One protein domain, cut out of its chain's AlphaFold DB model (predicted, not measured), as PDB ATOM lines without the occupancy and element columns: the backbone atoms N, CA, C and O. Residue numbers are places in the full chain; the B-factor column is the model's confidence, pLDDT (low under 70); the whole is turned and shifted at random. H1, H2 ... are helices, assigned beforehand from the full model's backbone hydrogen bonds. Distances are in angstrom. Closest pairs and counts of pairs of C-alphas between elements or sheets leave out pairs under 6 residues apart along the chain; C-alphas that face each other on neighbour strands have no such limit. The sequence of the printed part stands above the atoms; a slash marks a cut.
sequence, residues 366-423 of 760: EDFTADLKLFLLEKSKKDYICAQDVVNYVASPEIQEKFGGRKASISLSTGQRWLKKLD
ATOM      1  N   GLU A 366       8.966  14.991   0.523       62.94
ATOM      2  CA  GLU A 366       8.181  13.771   0.768       62.94
ATOM      3  C   GLU A 366       8.833  12.891   1.842       62.94
ATOM      4  O   GLU A 366       8.119  12.326   2.671       62.94
ATOM      5  N   ASP A 367      10.165  12.834   1.857       60.22
ATOM      6  CA  ASP A 367      10.949  11.933   2.696       60.22
ATOM      7  C   ASP A 367      10.926  12.456   4.154       60.22
ATOM      8  O   ASP A 367      10.532  11.729   5.068       60.22
ATOM      9  N   PHE A 368      11.153  13.763   4.378       74.62
ATOM     10  CA  PHE A 368      10.916  14.392   5.697       74.62
ATOM     11  C   PHE A 368       9.442  14.323   6.135       74.62
ATOM     12  O   PHE A 368       9.138  14.163   7.319       74.62
ATOM     13  N   THR A 369       8.498  14.449   5.196       75.38
ATOM     14  CA  THR A 369       7.064  14.361   5.514       75.38
ATOM     15  C   THR A 369       6.661  12.945   5.946       75.38
ATOM     16  O   THR A 369       5.733  12.806   6.744       75.38
ATOM     17  N   ALA A 370       7.344  11.902   5.465       70.88
ATOM     18  CA  ALA A 370       7.165  10.532   5.936       70.88
ATOM     19  C   ALA A 370       7.744  10.339   7.349       70.88
ATOM     20  O   ALA A 370       7.015   9.892   8.235       70.88
ATOM     21  N   ASP A 371       8.990  10.764   7.584       76.00
ATOM     22  CA  ASP A 371       9.658  10.715   8.896       76.00
ATOM     23  C   ASP A 371       8.828  11.424   9.990       76.00
ATOM     24  O   ASP A 371       8.504  10.833  11.024       76.00
ATOM     25  N   LEU A 372       8.365  12.653   9.726       81.06
ATOM     26  CA  LEU A 372       7.510  13.404  10.652       81.06
ATOM     27  C   LEU A 372       6.152  12.716  10.894       81.06
ATOM     28  O   LEU A 372       5.647  12.734  12.017       81.06
ATOM     29  N   LYS A 373       5.545  12.094   9.873       80.12
ATOM     30  CA  LYS A 373       4.299  11.322  10.050       80.12
ATOM     31  C   LYS A 373       4.511  10.083  10.920       80.12
ATOM     32  O   LYS A 373       3.622   9.768  11.705       80.12
ATOM     33  N   LEU A 374       5.653   9.402  10.798       77.50
ATOM     34  CA  LEU A 374       5.992   8.240  11.623       77.50
ATOM     35  C   LEU A 374       6.189   8.640  13.090       77.50
ATOM     36  O   LEU A 374       5.575   8.024  13.958       77.50
ATOM     37  N   PHE A 375       6.938   9.715  13.360       84.06
ATOM     38  CA  PHE A 375       7.093  10.259  14.714       84.06
ATOM     39  C   PHE A 375       5.748  10.648  15.345       84.06
ATOM     40  O   PHE A 375       5.457  10.265  16.478       84.06
ATOM     41  N   LEU A 376       4.895  11.374  14.610       81.19
ATOM     42  CA  LEU A 376       3.573  11.761  15.110       81.19
ATOM     43  C   LEU A 376       2.682  10.539  15.367       81.19
ATOM     44  O   LEU A 376       2.028  10.469  16.406       81.19
ATOM     45  N   LEU A 377       2.700   9.543  14.475       76.88
ATOM     46  CA  LEU A 377       1.971   8.290  14.668       76.88
ATOM     47  C   LEU A 377       2.467   7.526  15.904       76.88
ATOM     48  O   LEU A 377       1.648   6.978  16.638       76.88
ATOM     49  N   GLU A 378       3.773   7.504  16.168       73.62
ATOM     50  CA  GLU A 378       4.317   6.882  17.374       73.62
ATOM     51  C   GLU A 378       3.910   7.643  18.640       73.62
ATOM     52  O   GLU A 378       3.360   7.026  19.557       73.62
ATOM     53  N   LYS A 379       4.076   8.975  18.671       77.75
ATOM     54  CA  LYS A 379       3.651   9.782  19.825       77.75
ATOM     55  C   LYS A 379       2.151   9.638  20.102       77.75
ATOM     56  O   LYS A 379       1.787   9.472  21.262       77.75
ATOM     57  N   SER A 380       1.299   9.593  19.070       76.38
ATOM     58  CA  SER A 380      -0.163   9.484  19.229       76.38
ATOM     59  C   SER A 380      -0.653   8.230  19.966       76.38
ATOM     60  O   SER A 380      -1.804   8.194  20.393       76.38
ATOM     61  N   LYS A 381       0.200   7.206  20.115       69.38
ATOM     62  CA  LYS A 381      -0.094   6.001  20.907       69.38
ATOM     63  C   LYS A 381       0.158   6.185  22.402       69.38
ATOM     64  O   LYS A 381      -0.385   5.425  23.193       69.38
ATOM     65  N   LYS A 382       1.037   7.122  22.767       63.09
ATOM     66  CA  LYS A 382       1.519   7.333  24.140       63.09
ATOM     67  C   LYS A 382       0.892   8.571  24.784       63.09
ATOM     68  O   LYS A 382       0.624   8.548  25.977       63.09
ATOM     69  N   ASP A 383       0.664   9.635  24.012       72.94
ATOM     70  CA  ASP A 383       0.137  10.912  24.507       72.94
ATOM     71  C   ASP A 383      -0.499  11.744  23.369       72.94
ATOM     72  O   ASP A 383      -0.360  11.444  22.179       72.94
ATOM     73  N   TYR A 384      -1.196  12.821  23.727       79.50
ATOM     74  CA  TYR A 384      -1.737  13.800  22.792       79.50
ATOM     75  C   TYR A 384      -0.618  14.526  22.026       79.50
ATOM     76  O   TYR A 384       0.401  14.929  22.585       79.50
ATOM     77  N   ILE A 385      -0.830  14.744  20.726       85.56
ATOM     78  CA  ILE A 385       0.048  15.558  19.882       85.56
ATOM     79  C   ILE A 385      -0.305  17.028  20.079       85.56
ATOM     80  O   ILE A 385      -1.424  17.459  19.796       85.56
ATOM     81  N   CYS A 386       0.681  17.839  20.433       86.12
ATOM     82  CA  CYS A 386       0.593  19.289  20.370       86.12
ATOM     83  C   CYS A 386       1.527  19.854  19.287       86.12
ATOM     84  O   CYS A 386       2.420  19.186  18.764       86.12
ATOM     85  N   ALA A 387       1.354  21.131  18.938       86.56
ATOM     86  CA  ALA A 387       2.242  21.782  17.972       86.56
ATOM     87  C   ALA A 387       3.697  21.895  18.465       86.56
ATOM     88  O   ALA A 387       4.601  21.981  17.634       86.56
ATOM     89  N   GLN A 388       3.924  21.860  19.784       86.44
ATOM     90  CA  GLN A 388       5.264  21.865  20.371       86.44
ATOM     91  C   GLN A 388       6.015  20.553  20.090       86.44
ATOM     92  O   GLN A 388       7.232  20.578  19.977       86.44
ATOM     93  N   ASP A 389       5.326  19.431  19.864       86.81
ATOM     94  CA  ASP A 389       5.989  18.166  19.518       86.81
ATOM     95  C   ASP A 389       6.643  18.220  18.136       86.81
ATOM     96  O   ASP A 389       7.743  17.714  17.950       86.81
ATOM     97  N   VAL A 390       6.015  18.910  17.177       87.50
ATOM     98  CA  VAL A 390       6.605  19.161  15.850       87.50
ATOM     99  C   VAL A 390       7.808  20.109  15.956       87.50
ATOM    100  O   VAL A 390       8.787  19.940  15.235       87.50
ATOM    101  N   VAL A 391       7.759  21.087  16.869       88.62
ATOM    102  CA  VAL A 391       8.879  22.002  17.163       88.62
ATOM    103  C   VAL A 391      10.053  21.239  17.790       88.62
ATOM    104  O   VAL A 391      11.184  21.366  17.321       88.62
ATOM    105  N   ASN A 392       9.777  20.405  18.797       87.81
ATOM    106  CA  ASN A 392      10.760  19.597  19.515       87.81
ATOM    107  C   ASN A 392      11.388  18.527  18.610       87.81
ATOM    108  O   ASN A 392      12.597  18.339  18.646       87.81
ATOM    109  N   TYR A 393      10.594  17.868  17.762       84.69
ATOM    110  CA  TYR A 393      11.086  16.886  16.793       84.69
ATOM    111  C   TYR A 393      12.018  17.514  15.757       84.69
ATOM    112  O   TYR A 393      13.098  16.993  15.503       84.69
ATOM    113  N   VAL A 394      11.654  18.673  15.195       83.56
ATOM    114  CA  VAL A 394      12.537  19.394  14.261       83.56
ATOM    115  C   VAL A 394      13.813  19.890  14.953       83.56
ATOM    116  O   VAL A 394      14.842  20.004  14.295       83.56
ATOM    117  N   ALA A 395      13.769  20.155  16.259       83.25
ATOM    118  CA  ALA A 395      14.926  20.534  17.070       83.25
ATOM    119  C   ALA A 395      15.720  19.344  17.654       83.25
ATOM    120  O   ALA A 395      16.707  19.581  18.349       83.25
ATOM    121  N   SER A 396      15.318  18.087  17.421       82.00
ATOM    122  CA  SER A 396      15.990  16.939  18.044       82.00
ATOM    123  C   SER A 396      17.393  16.720  17.451       82.00
ATOM    124  O   SER A 396      17.597  17.021  16.271       82.00
ATOM    125  N   PRO A 397      18.367  16.180  18.214       75.38
ATOM    126  CA  PRO A 397      19.736  15.998  17.727       75.38
ATOM    127  C   PRO A 397      19.818  15.175  16.435       75.38
ATOM    128  O   PRO A 397      20.455  15.612  15.482       75.38
ATOM    129  N   GLU A 398      19.095  14.055  16.356       74.00
ATOM    130  CA  GLU A 398      19.042  13.177  15.174       74.00
ATOM    131  C   GLU A 398      18.539  13.905  13.915       74.00
ATOM    132  O   GLU A 398      19.026  13.694  12.802       74.00
ATOM    133  N   ILE A 399      17.541  14.778  14.081       74.31
ATOM    134  CA  ILE A 399      16.930  15.530  12.984       74.31
ATOM    135  C   ILE A 399      17.794  16.747  12.612       74.31
ATOM    136  O   ILE A 399      17.947  17.056  11.430       74.31
ATOM    137  N   GLN A 400      18.442  17.392  13.585       73.06
ATOM    138  CA  GLN A 400      19.435  18.447  13.352       73.06
ATOM    139  C   GLN A 400      20.703  17.928  12.660       73.06
ATOM    140  O   GLN A 400      21.246  18.623  11.798       73.06
ATOM    141  N   GLU A 401      21.139  16.707  12.975       68.88
ATOM    142  CA  GLU A 401      22.244  16.011  12.310       68.88
ATOM    143  C   GLU A 401      21.885  15.691  10.850       68.88
ATOM    144  O   GLU A 401      22.608  16.107   9.942       68.88
ATOM    145  N   LYS A 402      20.700  15.103  10.595       65.19
ATOM    146  CA  LYS A 402      20.143  14.939   9.232       65.19
ATOM    147  C   LYS A 402      20.066  16.262   8.444       65.19
ATOM    148  O   LYS A 402      20.160  16.243   7.217       65.19
ATOM    149  N   PHE A 403      19.913  17.407   9.116       59.53
ATOM    150  CA  PHE A 403      19.887  18.745   8.500       59.53
ATOM    151  C   PHE A 403      21.228  19.503   8.516       59.53
ATOM    152  O   PHE A 403      21.283  20.646   8.044       59.53
ATOM    153  N   GLY A 404      22.307  18.909   9.036       55.84
ATOM    154  CA  GLY A 404      23.627  19.539   9.125       55.84
ATOM    155  C   GLY A 404      23.628  20.876   9.880       55.84
ATOM    156  O   GLY A 404      24.311  21.810   9.459       55.84
ATOM    157  N   GLY A 405      22.800  21.008  10.925       57.62
ATOM    158  CA  GLY A 405      22.739  22.182  11.810       57.62
ATOM    159  C   GLY A 405      22.207  23.486  11.190       57.62
ATOM    160  O   GLY A 405      22.297  24.543  11.809       57.62
ATOM    161  N   ARG A 406      21.651  23.466   9.968       52.94
ATOM    162  CA  ARG A 406      21.326  24.702   9.219       52.94
ATOM    163  C   ARG A 406      20.061  25.450   9.672       52.94
ATOM    164  O   ARG A 406      19.814  26.546   9.168       52.94
ATOM    165  N   LYS A 407      19.248  24.889  10.579       57.12
ATOM    166  CA  LYS A 407      18.081  25.551  11.205       57.12
ATOM    167  C   LYS A 407      17.751  24.930  12.564       57.12
ATOM    168  O   LYS A 407      17.107  23.889  12.592       57.12
ATOM    169  N   ALA A 408      18.075  25.620  13.657       60.72
ATOM    170  CA  ALA A 408      17.899  25.109  15.022       60.72
ATOM    171  C   ALA A 408      16.468  24.642  15.379       60.72
ATOM    172  O   ALA A 408      16.313  23.684  16.127       60.72
ATOM    173  N   SER A 409      15.414  25.299  14.871       74.12
ATOM    174  CA  SER A 409      14.020  24.859  15.056       74.12
ATOM    175  C   SER A 409      13.041  25.574  14.097       74.12
ATOM    176  O   SER A 409      13.446  26.296  13.180       74.12
ATOM    177  N   ILE A 410      11.736  25.392  14.321       84.50
ATOM    178  CA  ILE A 410      10.619  26.119  13.703       84.50
ATOM    179  C   ILE A 410       9.753  26.801  14.777       84.50
ATOM    180  O   ILE A 410       9.708  26.364  15.919       84.50
ATOM    181  N   SER A 411       9.008  27.853  14.418       85.31
ATOM    182  CA  SER A 411       8.066  28.476  15.365       85.31
ATOM    183  C   SER A 411       6.862  27.570  15.671       85.31
ATOM    184  O   SER A 411       6.422  26.811  14.802       85.31
ATOM    185  N   LEU A 412       6.237  27.741  16.842       85.69
ATOM    186  CA  LEU A 412       4.974  27.073  17.192       85.69
ATOM    187  C   LEU A 412       3.882  27.303  16.128       85.69
ATOM    188  O   LEU A 412       3.194  26.365  15.727       85.69
ATOM    189  N   SER A 413       3.782  28.525  15.584       83.62
ATOM    190  CA  SER A 413       2.846  28.853  14.492       83.62
ATOM    191  C   SER A 413       3.133  28.078  13.197       83.62
ATOM    192  O   SER A 413       2.245  27.885  12.365       83.62
ATOM    193  N   THR A 414       4.380  27.649  12.992       82.88
ATOM    194  CA  THR A 414       4.793  26.809  11.865       82.88
ATOM    195  C   THR A 414       4.379  25.362  12.124       82.88
ATOM    196  O   THR A 414       3.760  24.765  11.248       82.88
ATOM    197  N   GLY A 415       4.611  24.838  13.334       86.38
ATOM    198  CA  GLY A 415       4.151  23.508  13.756       86.38
ATOM    199  C   GLY A 415       2.628  23.354  13.657       86.38
ATOM    200  O   GLY A 415       2.142  22.408  13.042       86.38
ATOM    201  N   GLN A 416       1.865  24.345  14.136       83.69
ATOM    202  CA  GLN A 416       0.402  24.408  13.982       83.69
ATOM    203  C   GLN A 416      -0.034  24.372  12.506       83.69
ATOM    204  O   GLN A 416      -0.933  23.617  12.131       83.69
ATOM    205  N   ARG A 417       0.621  25.166  11.643       82.25
ATOM    206  CA  ARG A 417       0.356  25.175  10.194       82.25
ATOM    207  C   ARG A 417       0.732  23.853   9.519       82.25
ATOM    208  O   ARG A 417       0.086  23.488   8.540       82.25
ATOM    209  N   TRP A 418       1.737  23.137  10.022       88.69
ATOM    210  CA  TRP A 418       2.121  21.823   9.507       88.69
ATOM    211  C   TRP A 418       1.129  20.739   9.918       88.69
ATOM    212  O   TRP A 418       0.648  20.047   9.029       88.69
ATOM    213  N   LEU A 419       0.719  20.654  11.190       86.88
ATOM    214  CA  LEU A 419      -0.338  19.723  11.624       86.88
ATOM    215  C   LEU A 419      -1.625  19.915  10.805       86.88
ATOM    216  O   LEU A 419      -2.141  18.954  10.237       86.88
ATOM    217  N   LYS A 420      -2.064  21.171  10.617       81.19
ATOM    218  CA  LYS A 420      -3.223  21.512   9.769       81.19
ATOM    219  C   LYS A 420      -3.055  21.093   8.299       81.19
ATOM    220  O   LYS A 420      -4.056  20.801   7.656       81.19
ATOM    221  N   LYS A 421      -1.828  21.083   7.759       80.56
ATOM    222  CA  LYS A 421      -1.517  20.689   6.367       80.56
ATOM    223  C   LYS A 421      -1.240  19.182   6.204       80.56
ATOM    224  O   LYS A 421      -1.308  18.671   5.093       80.56
ATOM    225  N   LEU A 422      -0.944  18.475   7.293       80.25
ATOM    226  CA  LEU A 422      -0.899  17.011   7.357       80.25
ATOM    227  C   LEU A 422      -2.261  16.397   7.747       80.25
ATOM    228  O   LEU A 422      -2.333  15.194   7.970       80.25
ATOM    229  N   ASP A 423      -3.298  17.232   7.875       75.69
ATOM    230  CA  ASP A 423      -4.654  16.918   8.346       75.69
ATOM    231  C   ASP A 423      -4.767  16.219   9.715       75.69
ATOM    232  O   ASP A 423      -5.814  15.679  10.072       75.69
TER     233      ASP A 423
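Overview. This is residues 366 to 423 of the 760 residues of an uncharacterized protein of Armillaria gallica (UniProt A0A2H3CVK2). Short helix H2 is in the middle of four: the longest helix, H1, slants past it, H3 is just beyond its last residue, and H4 crosses its first end. Residues 403 to 411 fold back from H3 to H4. The printed part has 58 residues, H1 to H4 in chain order and no named strand; it is all helix, compact, with a radius of gyration of the C-alphas of 11.0 A and spans of 29 by 21 by 21 A.

Along the chain. Find C-alpha 366 at (8.181, 13.771, 0.768); H1, residues 366 to 379, runs 20.0 A from there. Next come H2, residues 387 to 394, 11.2 A, and H3, residues 397 to 402, 8.6 A. H4, residues 412 to 421, runs 14.1 A to C-alpha 421 at (-1.517, 20.689, 6.367).

Arrangement. H1 and H2 are close but not clearly touching, C-alphas 372 and 390 closest at 7.8 A, at a steep tilt of 57 degrees, opposite ways. H2 and H3 are close but not clearly touching, C-alphas 394 and 400 closest at 7.0 A. H2 and H4 touch, about perpendicular at 84 degrees, C-alphas 387 and 415 closest at 4.9 A. H3 and H4 are apart, and H1 is apart from both. In H1 to H4, every O i to N i+4 pair is within hydrogen-bond range.

Size, cuts and confidence. The farthest C-alphas, of Lys 381 and Arg 406, are 30.7 A apart. The printed part has no cut and no long link. Look for pLDDT under 70 at residues 366 to 367, 381 to 382 and 401 to 408.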